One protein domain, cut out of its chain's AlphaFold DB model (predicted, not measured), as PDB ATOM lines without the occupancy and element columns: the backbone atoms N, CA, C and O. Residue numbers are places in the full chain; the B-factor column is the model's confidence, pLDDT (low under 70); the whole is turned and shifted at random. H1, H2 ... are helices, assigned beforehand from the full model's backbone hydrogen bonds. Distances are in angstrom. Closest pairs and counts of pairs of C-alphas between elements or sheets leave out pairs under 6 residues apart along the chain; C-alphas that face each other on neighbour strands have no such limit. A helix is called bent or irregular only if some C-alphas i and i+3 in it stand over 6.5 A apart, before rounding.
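What this domain is: This is residues 42 to 149 of the 151 residues of the protein "DUF4112 domain-containing protein" of Gemmatimonadetes bacterium (UniProt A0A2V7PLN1). Three helices, H1, H2 and H3, pack side by side as a triangle, and the longest helix, H4, packs with its first half on H1 and H2, across from H3. Residues 142 to 149, of which 142 to 147 belong to H4, stick out beyond this body and lengthen the rod. The four helices form an up-and-down bundle, each running against the one before it. The printed part has 108 residues with four named helices, H1 to H4 in that order, and no named strand; the class is all helix. It is only just loose, close to compact, with a radius of gyration of the C-alphas of 16.0 A and spans of 58 by 25 by 19 A.

How they stand to each other: H4, residues 116 to 147, touches H2, residues 61 to 78, with residues 118 to 133 alone; the closest C-alphas, of Ala 72 and Ile 126, are 6.9 A apart, at a shallow tilt of 12 degrees, the same way. H4 touches H1, residues 42 to 56, with residues 119 to 130 alone, closest at the C-alphas of Gly 48 and Leu 123, 6.6 A. H1 and H2 form a helical hairpin, at a shallow tilt of 5 degrees, opposite ways, with the C-alphas of Leu 51 and Leu 64 closest, 6.7 A. H3, residues 86 to 106, forms a helical hairpin with H2 and touches H1, closest at the C-alphas of Gly 43 and Ala 90, 5.1 A. H3 and H4 are apart. Every O i to N i+4 pair is within hydrogen-bond range in H1, H2 and H3, and 27 of 28 in H4.

Where its parts are: H4 measures 46.1 A, H3 30.6 A, H2 25.7 A and H1 21.2 A. H1 begins at C-alpha 42 (35.452, -32.902, 24.376); H4 ends at C-alpha 147 (61.416, -50.683, 32.179). H4 is neither bent nor irregular, but only just: C-alphas 135 and 138 are 6.1 A apart.

The domain as a whole: The C-alphas of Arg 110 and Gly 149, the two farthest apart, are 58.6 A apart. The printed part has no cut and no long link. Mean pLDDT of the printed part is 71.6; 43 residues are under 70, among them 77 to 91 and 133 to 141.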
ATOM      1  N   ALA A  42      36.709 -33.042  25.109       61.47
ATOM      2  CA  ALA A  42      35.452 -32.902  24.376       61.47
ATOM      3  C   ALA A  42      34.456 -34.013  24.740       61.47
ATOM      4  O   ALA A  42      33.275 -33.734  24.964       61.47
ATOM      5  N   GLY A  43      34.930 -35.258  24.859       66.50
ATOM      6  CA  GLY A  43      34.120 -36.395  25.290       66.50
ATOM      7  C   GLY A  43      33.562 -36.226  26.704       66.50
ATOM      8  O   GLY A  43      32.361 -36.420  26.919       66.50
ATOM      9  N   ALA A  44      34.403 -35.797  27.650       66.19
ATOM     10  CA  ALA A  44      34.015 -35.569  29.040       66.19
ATOM     11  C   ALA A  44      32.962 -34.464  29.183       66.19
ATOM     12  O   ALA A  44      32.029 -34.584  29.982       66.19
ATOM     13  N   VAL A  45      33.063 -33.399  28.390       68.94
ATOM     14  CA  VAL A  45      32.087 -32.307  28.467       68.94
ATOM     15  C   VAL A  45      30.777 -32.652  27.785       68.94
ATOM     16  O   VAL A  45      29.724 -32.346  28.345       68.94
ATOM     17  N   LEU A  46      30.810 -33.350  26.650       70.06
ATOM     18  CA  LEU A  46      29.597 -33.921  26.063       70.06
ATOM     19  C   LEU A  46      28.880 -34.829  27.071       70.06
ATOM     20  O   LEU A  46      27.678 -34.676  27.286       70.06
ATOM     21  N   ALA A  47      29.614 -35.705  27.760       70.56
ATOM     22  CA  ALA A  47      29.053 -36.579  28.785       70.56
ATOM     23  C   ALA A  47      28.424 -35.790  29.950       70.56
ATOM     24  O   ALA A  47      27.284 -36.061  30.342       70.56
ATOM     25  N   GLY A  48      29.131 -34.783  30.476       69.38
ATOM     26  CA  GLY A  48      28.639 -33.919  31.553       69.38
ATOM     27  C   GLY A  48      27.386 -33.132  31.165       69.38
ATOM     28  O   GLY A  48      26.432 -33.059  31.942       69.38
ATOM     29  N   TRP A  49      27.343 -32.606  29.940       69.50
ATOM     30  CA  TRP A  49      26.177 -31.906  29.410       69.50
ATOM     31  C   TRP A  49      24.948 -32.819  29.326       69.50
ATOM     32  O   TRP A  49      23.875 -32.452  29.802       69.50
ATOM     33  N   ILE A  50      25.098 -34.031  28.773       73.31
ATOM     34  CA  ILE A  50      23.999 -35.003  28.645       73.31
ATOM     35  C   ILE A  50      23.443 -35.377  30.032       73.31
ATOM     36  O   ILE A  50      22.229 -35.490  30.196       73.31
ATOM     37  N   LEU A  51      24.298 -35.517  31.051       72.38
ATOM     38  CA  LEU A  51      23.882 -35.768  32.438       72.38
ATOM     39  C   LEU A  51      23.080 -34.605  33.042       72.38
ATOM     40  O   LEU A  51      22.042 -34.837  33.666       72.38
ATOM     41  N   VAL A  52      23.530 -33.361  32.850       69.06
ATOM     42  CA  VAL A  52      22.803 -32.164  33.311       69.06
ATOM     43  C   VAL A  52      21.444 -32.066  32.621       69.06
ATOM     44  O   VAL A  52      20.429 -31.827  33.277       69.06
ATOM     45  N   GLU A  53      21.400 -32.292  31.312       72.69
ATOM     46  CA  GLU A  53      20.167 -32.192  30.537       72.69
ATOM     47  C   GLU A  53      19.181 -33.315  30.880       72.69
ATOM     48  O   GLU A  53      17.988 -33.057  31.040       72.69
ATOM     49  N   ALA A  54      19.662 -34.539  31.115       71.12
ATOM     50  CA  ALA A  54      18.831 -35.641  31.594       71.12
ATOM     51  C   ALA A  54      18.074 -35.272  32.878       71.12
ATOM     52  O   ALA A  54      16.887 -35.566  33.007       71.12
ATOM     53  N   VAL A  55      18.722 -34.566  33.807       68.94
ATOM     54  CA  VAL A  55      18.086 -34.090  35.046       68.94
ATOM     55  C   VAL A  55      17.028 -33.034  34.754       68.94
ATOM     56  O   VAL A  55      15.939 -33.086  35.326       68.94
ATOM     57  N   ARG A  56      17.321 -32.085  33.855       68.94
ATOM     58  CA  ARG A  56      16.362 -31.043  33.442       68.94
ATOM     59  C   ARG A  56      15.116 -31.647  32.799       68.94
ATOM     60  O   ARG A  56      14.018 -31.158  33.038       68.94
ATOM     61  N   LEU A  57      15.287 -32.742  32.064       71.62
ATOM     62  CA  LEU A  57      14.211 -33.520  31.449       71.62
ATOM     63  C   LEU A  57      13.517 -34.483  32.429       71.62
ATOM     64  O   LEU A  57      12.576 -35.177  32.054       71.62
ATOM     65  N   GLY A  58      13.924 -34.499  33.701       69.81
ATOM     66  CA  GLY A  58      13.257 -35.249  34.761       69.81
ATOM     67  C   GLY A  58      13.700 -36.705  34.889       69.81
ATOM     68  O   GLY A  58      12.949 -37.508  35.442       69.81
ATOM     69  N   ALA A  59      14.900 -37.049  34.414       77.00
ATOM     70  CA  ALA A  59      15.445 -38.390  34.553       77.00
ATOM     71  C   ALA A  59      15.534 -38.833  36.021       77.00
ATOM     72  O   ALA A  59      15.938 -38.086  36.918       77.00
ATOM     73  N   SER A  60      15.177 -40.093  36.260       81.31
ATOM     74  CA  SER A  60      15.308 -40.706  37.579       81.31
ATOM     75  C   SER A  60      16.768 -40.905  38.002       81.31
ATOM     76  O   SER A  60      17.655 -41.068  37.157       81.31
ATOM     77  N   ARG A  61      17.010 -41.000  39.319       80.38
ATOM     78  CA  ARG A  61      18.330 -41.350  39.889       80.38
ATOM     79  C   ARG A  61      18.913 -42.626  39.271       80.38
ATOM     80  O   ARG A  61      20.098 -42.679  38.953       80.38
ATOM     81  N   ALA A  62      18.071 -43.633  39.033       82.50
ATOM     82  CA  ALA A  62      18.477 -44.897  38.421       82.50
ATOM     83  C   ALA A  62      18.939 -44.729  36.963       82.50
ATOM     84  O   ALA A  62      19.909 -45.362  36.546       82.50
ATOM     85  N   THR A  63      18.274 -43.862  36.194       81.75
ATOM     86  CA  THR A  63      18.677 -43.536  34.819       81.75
ATOM     87  C   THR A  63      20.031 -42.834  34.811       81.75
ATOM     88  O   THR A  63      20.915 -43.242  34.066       81.75
ATOM     89  N   LEU A  64      20.240 -41.850  35.690       81.69
ATOM     90  CA  LEU A  64      21.516 -41.133  35.780       81.69
ATOM     91  C   LEU A  64      22.675 -42.027  36.224       81.69
ATOM     92  O   LEU A  64      23.758 -41.910  35.666       81.69
ATOM     93  N   LEU A  65      22.454 -42.956  37.162       84.06
ATOM     94  CA  LEU A  65      23.476 -43.939  37.551       84.06
ATOM     95  C   LEU A  65      23.908 -44.807  36.376       84.06
ATOM     96  O   LEU A  65      25.096 -45.053  36.190       84.06
ATOM     97  N   ARG A  66      22.952 -45.253  35.561       84.19
ATOM     98  CA  ARG A  66      23.246 -46.030  34.353       84.19
ATOM     99  C   ARG A  66      24.006 -45.198  33.322       84.19
ATOM    100  O   ARG A  66      24.939 -45.711  32.714       84.19
ATOM    101  N   MET A  67      23.651 -43.921  33.163       82.06
ATOM    102  CA  MET A  67      24.375 -43.012  32.270       82.06
ATOM    103  C   MET A  67      25.812 -42.770  32.740       82.06
ATOM    104  O   MET A  67      26.743 -42.840  31.941       82.06
ATOM    105  N   ALA A  68      25.999 -42.541  34.041       81.44
ATOM    106  CA  ALA A  68      27.311 -42.380  34.659       81.44
ATOM    107  C   ALA A  68      28.159 -43.656  34.543       81.44
ATOM    108  O   ALA A  68      29.350 -43.577  34.259       81.44
ATOM    109  N   GLY A  69      27.540 -44.831  34.696       83.38
ATOM    110  CA  GLY A  69      28.195 -46.124  34.506       83.38
ATOM    111  C   GLY A  69      28.732 -46.320  33.087       83.38
ATOM    112  O   GLY A  69      29.866 -46.758  32.931       83.38
ATOM    113  N   ASN A  70      27.968 -45.934  32.059       81.94
ATOM    114  CA  ASN A  70      28.447 -45.985  30.672       81.94
ATOM    115  C   ASN A  70      29.684 -45.095  30.470       81.94
ATOM    116  O   ASN A  70      30.670 -45.543  29.898       81.94
ATOM    117  N   VAL A  71      29.665 -43.870  31.011       78.31
ATOM    118  CA  VAL A  71      30.806 -42.939  30.934       78.31
ATOM    119  C   VAL A  71      32.033 -43.503  31.649       78.31
ATOM    120  O   VAL A  71      33.135 -43.434  31.116       78.31
ATOM    121  N   ALA A  72      31.858 -44.087  32.837       76.62
ATOM    122  CA  ALA A  72      32.958 -44.671  33.603       76.62
ATOM    123  C   ALA A  72      33.587 -45.884  32.898       76.62
ATOM    124  O   ALA A  72      34.809 -46.026  32.897       76.62
ATOM    125  N   LEU A  73      32.767 -46.743  32.282       77.81
ATOM    126  CA  LEU A  73      33.248 -47.889  31.509       77.81
ATOM    127  C   LEU A  73      34.044 -47.446  30.282       77.81
ATOM    128  O   LEU A  73      35.142 -47.949  30.059       77.81
ATOM    129  N   ASP A  74      33.524 -46.486  29.518       72.88
ATOM    130  CA  ASP A  74      34.195 -46.007  28.310       72.88
ATOM    131  C   ASP A  74      35.479 -45.221  28.647       72.88
ATOM    132  O   ASP A  74      36.489 -45.389  27.967       72.88
ATOM    133  N   ALA A  75      35.505 -44.471  29.758       70.44
ATOM    134  CA  ALA A  75      36.728 -43.853  30.273       70.44
ATOM    135  C   ALA A  75      37.783 -44.906  30.671       70.44
ATOM    136  O   ALA A  75      38.957 -44.767  30.336       70.44
ATOM    137  N   GLY A  76      37.372 -45.995  31.330       70.69
ATOM    138  CA  GLY A  76      38.268 -47.105  31.672       70.69
ATOM    139  C   GLY A  76      38.854 -47.817  30.446       70.69
ATOM    140  O   GLY A  76      40.025 -48.188  30.460       70.69
ATOM    141  N   LEU A  77      38.070 -47.969  29.373       68.19
ATOM    142  CA  LEU A  77      38.533 -48.547  28.107       68.19
ATOM    143  C   LEU A  77      39.466 -47.599  27.337       68.19
ATOM    144  O   LEU A  77      40.454 -48.054  26.763       68.19
ATOM    145  N   GLY A  78      39.189 -46.290  27.360       62.03
ATOM    146  CA  GLY A  78      40.021 -45.258  26.731       62.03
ATOM    147  C   GLY A  78      41.369 -45.024  27.423       62.03
ATOM    148  O   GLY A  78      42.304 -44.539  26.794       62.03
ATOM    149  N   ALA A  79      41.505 -45.421  28.691       62.91
ATOM    150  CA  ALA A  79      42.749 -45.306  29.451       62.91
ATOM    151  C   ALA A  79      43.836 -46.316  29.047       62.91
ATOM    152  O   ALA A  79      44.968 -46.217  29.522       62.91
ATOM    153  N   VAL A  80      43.508 -47.302  28.206       61.69
ATOM    154  CA  VAL A  80      44.469 -48.285  27.704       61.69
ATOM    155  C   VAL A  80      45.307 -47.630  26.596       61.69
ATOM    156  O   VAL A  80      44.789 -47.402  25.496       61.69
ATOM    157  N   PRO A  81      46.603 -47.339  26.830       51.56
ATOM    158  CA  PRO A  81      47.484 -46.904  25.751       51.56
ATOM    159  C   PRO A  81      47.481 -48.003  24.680       51.56
ATOM    160  O   PRO A  81      47.432 -49.176  25.032       51.56
ATOM    161  N   TYR A  82      47.481 -47.633  23.395       52.69
ATOM    162  CA  TYR A  82      47.299 -48.488  22.199       52.69
ATOM    163  C   TYR A  82      45.865 -48.691  21.665       52.69
ATOM    164  O   TYR A  82      45.746 -49.088  20.508       52.69
ATOM    165  N   LEU A  83      44.791 -48.359  22.400       56.69
ATOM    166  CA  LEU A  83      43.408 -48.429  21.869       56.69
ATOM    167  C   LEU A  83      42.916 -47.150  21.150       56.69
ATOM    168  O   LEU A  83      41.772 -47.103  20.706       56.69
ATOM    169  N   GLY A  84      43.808 -46.172  20.956       51.81
ATOM    170  CA  GLY A  84      43.825 -45.214  19.837       51.81
ATOM    171  C   GLY A  84      42.775 -44.102  19.827       51.81
ATOM    172  O   GLY A  84      43.131 -42.927  19.801       51.81
ATOM    173  N   ASP A  85      41.494 -44.447  19.883       62.47
ATOM    174  CA  ASP A  85      40.428 -43.533  19.473       62.47
ATOM    175  C   ASP A  85      39.525 -43.174  20.654       62.47
ATOM    176  O   ASP A  85      38.328 -43.462  20.668       62.47
ATOM    177  N   ALA A  86      40.095 -42.515  21.666       61.69
ATOM    178  CA  ALA A  86      39.351 -42.069  22.848       61.69
ATOM    179  C   ALA A  86      38.083 -41.266  22.488       61.69
ATOM    180  O   ALA A  86      37.035 -41.409  23.119       61.69
ATOM    181  N   PHE A  87      38.147 -40.490  21.401       62.34
ATOM    182  CA  PHE A  87      37.002 -39.769  20.854       62.34
ATOM    183  C   PHE A  87      35.892 -40.694  20.325       62.34
ATOM    184  O   PHE A  87      34.719 -40.449  20.603       62.34
ATOM    185  N   ASP A  88      36.229 -41.766  19.601       66.44
ATOM    186  CA  ASP A  88      35.238 -42.711  19.063       66.44
ATOM    187  C   ASP A  88      34.541 -43.490  20.193       66.44
ATOM    188  O   ASP A  88      33.321 -43.687  20.180       66.44
ATOM    189  N   PHE A  89      35.293 -43.856  21.236       66.69
ATOM    190  CA  PHE A  89      34.735 -44.469  22.443       66.69
ATOM    191  C   PHE A  89      33.816 -43.513  23.208       66.69
ATOM    192  O   PHE A  89      32.680 -43.880  23.520       66.69
ATOM    193  N   ALA A  90      34.244 -42.268  23.437       66.12
ATOM    194  CA  ALA A  90      33.415 -41.259  24.093       66.12
ATOM    195  C   ALA A  90      32.131 -40.959  23.299       66.12
ATOM    196  O   ALA A  90      31.048 -40.814  23.871       66.12
ATOM    197  N   TRP A  91      32.215 -40.911  21.968       65.69
ATOM    198  CA  TRP A  91      31.055 -40.727  21.101       65.69
ATOM    199  C   TRP A  91      30.042 -41.874  21.246       65.69
ATOM    200  O   TRP A  91      28.850 -41.635  21.462       65.69
ATOM    201  N   LYS A  92      30.506 -43.130  21.216       70.75
ATOM    202  CA  LYS A  92      29.658 -44.317  21.430       70.75
ATOM    203  C   LYS A  92      29.008 -44.332  22.819       70.75
ATOM    204  O   LYS A  92      27.828 -44.683  22.922       70.75
ATOM    205  N   ALA A  93      29.730 -43.911  23.857       70.56
ATOM    206  CA  ALA A  93      29.216 -43.747  25.221       70.56
ATOM    207  C   ALA A  93      28.008 -42.806  25.262       70.56
ATOM    208  O   ALA A  93      26.936 -43.126  25.790       70.56
ATOM    209  N   ASN A  94      28.181 -41.639  24.645       73.44
ATOM    210  CA  ASN A  94      27.196 -40.571  24.631       73.44
ATOM    211  C   ASN A  94      25.930 -40.984  23.870       73.44
ATOM    212  O   ASN A  94      24.825 -40.756  24.360       73.44
ATOM    213  N   LEU A  95      26.065 -41.696  22.747       75.56
ATOM    214  CA  LEU A  95      24.921 -42.251  22.012       75.56
ATOM    215  C   LEU A  95      24.108 -43.249  22.850       75.56
ATOM    216  O   LEU A  95      22.875 -43.210  22.841       75.56
ATOM    217  N   ARG A  96      24.775 -44.121  23.620       75.31
ATOM    218  CA  ARG A  96      24.096 -45.061  24.533       75.31
ATOM    219  C   ARG A  96      23.333 -44.324  25.634       75.31
ATOM    220  O   ARG A  96      22.225 -44.727  25.985       75.31
ATOM    221  N   ASN A  97      23.905 -43.239  26.151       78.62
ATOM    222  CA  ASN A  97      23.277 -42.403  27.172       78.62
ATOM    223  C   ASN A  97      22.043 -41.664  26.655       78.62
ATOM    224  O   ASN A  97      21.018 -41.661  27.335       78.62
ATOM    225  N   VAL A  98      22.112 -41.102  25.447       75.00
ATOM    226  CA  VAL A  98      20.958 -40.473  24.786       75.00
ATOM    227  C   VAL A  98      19.843 -41.495  24.571       75.00
ATOM    228  O   VAL A  98      18.712 -41.252  24.984       75.00
ATOM    229  N   ALA A  99      20.158 -42.682  24.045       77.06
ATOM    230  CA  ALA A  99      19.165 -43.740  23.849       77.06
ATOM    231  C   ALA A  99      18.521 -44.207  25.170       77.06
ATOM    232  O   ALA A  99      17.333 -44.535  25.220       77.06
ATOM    233  N   LEU A 100      19.289 -44.248  26.264       78.31
ATOM    234  CA  LEU A 100      18.758 -44.582  27.583       78.31
ATOM    235  C   LEU A 100      17.804 -43.497  28.103       78.31
ATOM    236  O   LEU A 100      16.756 -43.821  28.669       78.31
ATOM    237  N   LEU A 101      18.157 -42.229  27.896       76.94
ATOM    238  CA  LEU A 101      17.325 -41.091  28.263       76.94
ATOM    239  C   LEU A 101      16.017 -41.080  27.466       76.94
ATOM    240  O   LEU A 101      14.953 -40.976  28.068       76.94
ATOM    241  N   GLU A 102      16.070 -41.279  26.148       74.75
ATOM    242  CA  GLU A 102      14.881 -41.378  25.290       74.75
ATOM    243  C   GLU A 102      13.912 -42.462  25.774       74.75
ATOM    244  O   GLU A 102      12.718 -42.209  25.930       74.75
ATOM    245  N   ARG A 103      14.423 -43.657  26.101       77.88
ATOM    246  CA  ARG A 103      13.605 -44.750  26.656       77.88
ATOM    247  C   ARG A 103      12.956 -44.370  27.983       77.88
ATOM    248  O   ARG A 103      11.809 -44.735  28.228       77.88
ATOM    249  N   HIS A 104      13.679 -43.649  28.838       76.12
ATOM    250  CA  HIS A 104      13.149 -43.192  30.117       76.12
ATOM    251  C   HIS A 104      12.048 -42.141  29.945       76.12
ATOM    252  O   HIS A 104      11.060 -42.175  30.670       76.12
ATOM    253  N   LEU A 105      12.191 -41.233  28.978       76.44
ATOM    254  CA  LEU A 105      11.180 -40.219  28.679       76.44
ATOM    255  C   LEU A 105       9.936 -40.825  28.016       76.44
ATOM    256  O   LEU A 105       8.824 -40.390  28.304       76.44
ATOM    257  N   ALA A 106      10.107 -41.851  27.178       78.19
ATOM    258  CA  ALA A 106       9.002 -42.567  26.542       78.19
ATOM    259  C   ALA A 106       8.174 -43.405  27.535       78.19
ATOM    260  O   ALA A 106       6.967 -43.555  27.362       78.19
ATOM    261  N   ALA A 107       8.810 -43.949  28.576       78.00
ATOM    262  CA  ALA A 107       8.152 -44.731  29.619       78.00
ATOM    263  C   ALA A 107       8.764 -44.412  30.996       78.00
ATOM    264  O   ALA A 107       9.629 -45.155  31.481       78.00
ATOM    265  N   PRO A 108       8.335 -43.313  31.648       69.19
ATOM    266  CA  PRO A 108       8.912 -42.889  32.914       69.19
ATOM    267  C   PRO A 108       8.563 -43.896  34.012       69.19
ATOM    268  O   PRO A 108       7.441 -43.961  34.515       69.19
ATOM    269  N   VAL A 109       9.553 -44.698  34.400       67.25
ATOM    270  CA  VAL A 109       9.469 -45.555  35.584       67.25
ATOM    271  C   VAL A 109       9.313 -44.645  36.805       67.25
ATOM    272  O   VAL A 109      10.046 -43.662  36.921       67.25
ATOM    273  N   ARG A 110       8.382 -44.962  37.718       63.47
ATOM    274  CA  ARG A 110       8.237 -44.295  39.028       63.47
ATOM    275  C   ARG A 110       9.494 -44.528  39.871       63.47
ATOM    276  O   ARG A 110       9.523 -45.391  40.737       63.47
ATOM    277  N   ALA A 111      10.553 -43.798  39.579       63.00
ATOM    278  CA  ALA A 111      11.788 -43.791  40.335       63.00
ATOM    279  C   ALA A 111      12.013 -42.372  40.858       63.00
ATOM    280  O   ALA A 111      11.586 -41.396  40.235       63.00
ATOM    281  N   GLU A 112      12.643 -42.262  42.027       71.38
ATOM    282  CA  GLU A 112      12.897 -40.969  42.655       71.38
ATOM    283  C   GLU A 112      13.628 -40.034  41.688       71.38
ATOM    284  O   GLU A 112      14.639 -40.402  41.069       71.38
ATOM    285  N   ARG A 113      13.087 -38.820  41.543       70.44
ATOM    286  CA  ARG A 113      13.723 -37.767  40.754       70.44
ATOM    287  C   ARG A 113      15.089 -37.466  41.347       70.44
ATOM    288  O   ARG A 113      15.246 -37.384  42.564       70.44
ATOM    289  N   ALA A 114      16.069 -37.295  40.476       70.00
ATOM    290  CA  ALA A 114      17.375 -36.844  40.906       70.00
ATOM    291  C   ALA A 114      17.313 -35.389  41.376       70.00
ATOM    292  O   ALA A 114      16.749 -34.523  40.708       70.00
ATOM    293  N   ASP A 115      17.897 -35.126  42.537       72.75
ATOM    294  CA  ASP A 115      18.100 -33.798  43.090       72.75
ATOM    295  C   ASP A 115      19.471 -33.244  42.680       72.75
ATOM    296  O   ASP A 115      20.375 -33.973  42.275       72.75
ATOM    297  N   ARG A 116      19.644 -31.923  42.779       66.19
ATOM    298  CA  ARG A 116      20.854 -31.234  42.295       66.19
ATOM    299  C   ARG A 116      22.138 -31.731  42.967       66.19
ATOM    300  O   ARG A 116      23.166 -31.805  42.302       66.19
ATOM    301  N   TRP A 117      22.083 -32.111  44.243       69.81
ATOM    302  CA  TRP A 117      23.236 -32.657  44.967       69.81
ATOM    303  C   TRP A 117      23.692 -34.003  44.420       69.81
ATOM    304  O   TRP A 117      24.892 -34.237  44.292       69.81
ATOM    305  N   PHE A 118      22.746 -34.852  44.022       73.25
ATOM    306  CA  PHE A 118      23.051 -36.109  43.357       73.25
ATOM    307  C   PHE A 118      23.794 -35.880  42.034       73.25
ATOM    308  O   PHE A 118      24.774 -36.560  41.745       73.25
ATOM    309  N   VAL A 119      23.388 -34.868  41.263       67.56
ATOM    310  CA  VAL A 119      24.063 -34.490  40.009       67.56
ATOM    311  C   VAL A 119      25.482 -34.008  40.260       67.56
ATOM    312  O   VAL A 119      26.403 -34.458  39.588       67.56
ATOM    313  N   VAL A 120      25.667 -33.119  41.237       72.50
ATOM    314  CA  VAL A 120      26.995 -32.608  41.602       72.50
ATOM    315  C   VAL A 120      27.917 -33.751  42.028       72.50
ATOM    316  O   VAL A 120      29.066 -33.777  41.601       72.50
ATOM    317  N   LEU A 121      27.411 -34.718  42.799       78.62
ATOM    318  CA  LEU A 121      28.163 -35.906  43.213       78.62
ATOM    319  C   LEU A 121      28.544 -36.797  42.024       78.62
ATOM    320  O   LEU A 121      29.674 -37.269  41.937       78.62
ATOM    321  N   VAL A 122      27.622 -37.022  41.086       73.88
ATOM    322  CA  VAL A 122      27.897 -37.826  39.885       73.88
ATOM    323  C   VAL A 122      28.925 -37.136  38.987       73.88
ATOM    324  O   VAL A 122      29.870 -37.778  38.534       73.88
ATOM    325  N   LEU A 123      28.782 -35.828  38.760       72.56
ATOM    326  CA  LEU A 123      29.727 -35.053  37.957       72.56
ATOM    327  C   LEU A 123      31.110 -34.982  38.610       72.56
ATOM    328  O   LEU A 123      32.108 -35.151  37.915       72.56
ATOM    329  N   SER A 124      31.189 -34.781  39.930       72.94
ATOM    330  CA  SER A 124      32.470 -34.768  40.643       72.94
ATOM    331  C   SER A 124      33.147 -36.139  40.628       72.94
ATOM    332  O   SER A 124      34.359 -36.209  40.439       72.94
ATOM    333  N   GLY A 125      32.376 -37.226  40.735       76.06
ATOM    334  CA  GLY A 125      32.873 -38.593  40.579       76.06
ATOM    335  C   GLY A 125      33.447 -38.853  39.184       76.06
ATOM    336  O   GLY A 125      34.568 -39.341  39.066       76.06
ATOM    337  N   ILE A 126      32.726 -38.465  38.128       71.44
ATOM    338  CA  ILE A 126      33.206 -38.577  36.740       71.44
ATOM    339  C   ILE A 126      34.477 -37.744  36.537       71.44
ATOM    340  O   ILE A 126      35.438 -38.227  35.945       71.44
ATOM    341  N   PHE A 127      34.512 -36.519  37.067       71.31
ATOM    342  CA  PHE A 127      35.677 -35.643  36.976       71.31
ATOM    343  C   PHE A 127      36.900 -36.222  37.700       71.31
ATOM    344  O   PHE A 127      37.998 -36.215  37.150       71.31
ATOM    345  N   ALA A 128      36.719 -36.779  38.900       75.38
ATOM    346  CA  ALA A 128      37.790 -37.435  39.648       75.38
ATOM    347  C   ALA A 128      38.334 -38.671  38.913       75.38
ATOM    348  O   ALA A 128      39.550 -38.859  38.851       75.38
ATOM    349  N   ILE A 129      37.452 -39.481  38.314       71.56
ATOM    350  CA  ILE A 129      37.841 -40.634  37.489       71.56
ATOM    351  C   ILE A 129      38.639 -40.165  36.267       71.56
ATOM    352  O   ILE A 129      39.724 -40.684  36.018       71.56
ATOM    353  N   ALA A 130      38.157 -39.150  35.546       68.75
ATOM    354  CA  ALA A 130      38.852 -38.595  34.388       68.75
ATOM    355  C   ALA A 130      40.249 -38.060  34.754       68.75
ATOM    356  O   ALA A 130      41.227 -38.372  34.077       68.75
ATOM    357  N   LEU A 131      40.367 -37.320  35.862       68.25
ATOM    358  CA  LEU A 131      41.646 -36.796  36.351       68.25
ATOM    359  C   LEU A 131      42.621 -37.923  36.736       68.25
ATOM    360  O   LEU A 131      43.808 -37.853  36.423       68.25
ATOM    361  N   GLY A 132      42.115 -38.974  37.390       70.19
ATOM    362  CA  GLY A 132      42.902 -40.157  37.732       70.19
ATOM    363  C   GLY A 132      43.452 -40.858  36.492       70.19
ATOM    364  O   GLY A 132      44.640 -41.161  36.435       70.19
ATOM    365  N   LEU A 133      42.624 -41.054  35.466       66.38
ATOM    366  CA  LEU A 133      43.033 -41.690  34.210       66.38
ATOM    367  C   LEU A 133      44.059 -40.847  33.433       66.38
ATOM    368  O   LEU A 133      45.053 -41.389  32.946       66.38
ATOM    369  N   LEU A 134      43.882 -39.520  33.411       65.00
ATOM    370  CA  LEU A 134      44.847 -38.578  32.833       65.00
ATOM    371  C   LEU A 134      46.205 -38.599  33.548       65.00
ATOM    372  O   LEU A 134      47.228 -38.393  32.903       65.00
ATOM    373  N   ALA A 135      46.242 -38.858  34.858       68.25
ATOM    374  CA  ALA A 135      47.492 -39.008  35.604       68.25
ATOM    375  C   ALA A 135      48.146 -40.383  35.384       68.25
ATOM    376  O   ALA A 135      49.372 -40.493  35.324       68.25
ATOM    377  N   VAL A 136      47.339 -41.436  35.236       67.81
ATOM    378  CA  VAL A 136      47.809 -42.817  35.059       67.81
ATOM    379  C   VAL A 136      48.486 -43.018  33.700       67.81
ATOM    380  O   VAL A 136      49.526 -43.670  33.645       67.81
ATOM    381  N   GLY A 137      47.971 -42.421  32.622       67.00
ATOM    382  CA  GLY A 137      48.541 -42.559  31.272       67.00
ATOM    383  C   GLY A 137      50.028 -42.165  31.168       67.00
ATOM    384  O   GLY A 137      50.851 -42.993  30.762       67.00
ATOM    385  N   PRO A 138      50.426 -40.945  31.577       65.88
ATOM    386  CA  PRO A 138      51.824 -40.516  31.609       65.88
ATOM    387  C   PRO A 138      52.683 -41.357  32.556       65.88
ATOM    388  O   PRO A 138      53.811 -41.697  32.210       65.88
ATOM    389  N   LEU A 139      52.163 -41.739  33.729       69.38
ATOM    390  CA  LEU A 139      52.895 -42.559  34.701       69.38
ATOM    391  C   LEU A 139      53.191 -43.966  34.169       69.38
ATOM    392  O   LEU A 139      54.314 -44.444  34.309       69.38
ATOM    393  N   LEU A 140      52.218 -44.606  33.517       68.62
ATOM    394  CA  LEU A 140      52.402 -45.895  32.849       68.62
ATOM    395  C   LEU A 140      53.370 -45.778  31.673       68.62
ATOM    396  O   LEU A 140      54.257 -46.615  31.528       68.62
ATOM    397  N   THR A 141      53.243 -44.719  30.873       66.06
ATOM    398  CA  THR A 141      54.151 -44.458  29.748       66.06
ATOM    399  C   THR A 141      55.594 -44.316  30.238       66.06
ATOM    400  O   THR A 141      56.496 -44.966  29.715       66.06
ATOM    401  N   LEU A 142      55.819 -43.538  31.299       72.31
ATOM    402  CA  LEU A 142      57.138 -43.368  31.911       72.31
ATOM    403  C   LEU A 142      57.656 -44.657  32.561       72.31
ATOM    404  O   LEU A 142      58.850 -44.939  32.479       72.31
ATOM    405  N   TRP A 143      56.784 -45.448  33.188       77.94
ATOM    406  CA  TRP A 143      57.158 -46.737  33.769       77.94
ATOM    407  C   TRP A 143      57.623 -47.726  32.695       77.94
ATOM    408  O   TRP A 143      58.672 -48.342  32.861       77.94
ATOM    409  N   ILE A 144      56.908 -47.818  31.569       77.06
ATOM    410  CA  ILE A 144      57.275 -48.677  30.433       77.06
ATOM    411  C   ILE A 144      58.602 -48.226  29.814       77.06
ATOM    412  O   ILE A 144      59.482 -49.053  29.592       77.06
ATOM    413  N   LEU A 145      58.784 -46.924  29.573       76.31
ATOM    414  CA  LEU A 145      60.027 -46.393  28.998       76.31
ATOM    415  C   LEU A 145      61.245 -46.665  29.895       76.31
ATOM    416  O   LEU A 145      62.298 -47.060  29.391       76.31
ATOM    417  N   ARG A 146      61.084 -46.533  31.219       78.19
ATOM    418  CA  ARG A 146      62.115 -46.903  32.202       78.19
ATOM    419  C   ARG A 146      62.353 -48.411  32.261       78.19
ATOM    420  O   ARG A 146      63.498 -48.838  32.351       78.19
ATOM    421  N   ALA A 147      61.301 -49.225  32.182       77.44
ATOM    422  CA  ALA A 147      61.416 -50.683  32.179       77.44
ATOM    423  C   ALA A 147      62.133 -51.215  30.925       77.44
ATOM    424  O   ALA A 147      62.803 -52.242  30.988       77.44
ATOM    425  N   LEU A 148      62.023 -50.500  29.800       85.00
ATOM    426  CA  LEU A 148      62.716 -50.802  28.544       85.00
ATOM    427  C   LEU A 148      64.132 -50.199  28.464       85.00
ATOM    428  O   LEU A 148      64.824 -50.426  27.475       85.00
ATOM    429  N   GLY A 149      64.572 -49.439  29.474       78.88
ATOM    430  CA  GLY A 149      65.902 -48.820  29.514       78.88
ATOM    431  C   GLY A 149      66.111 -47.695  28.495       78.88
ATOM    432  O   GLY A 149      67.250 -47.371  28.168       78.88
TER     433      GLY A 149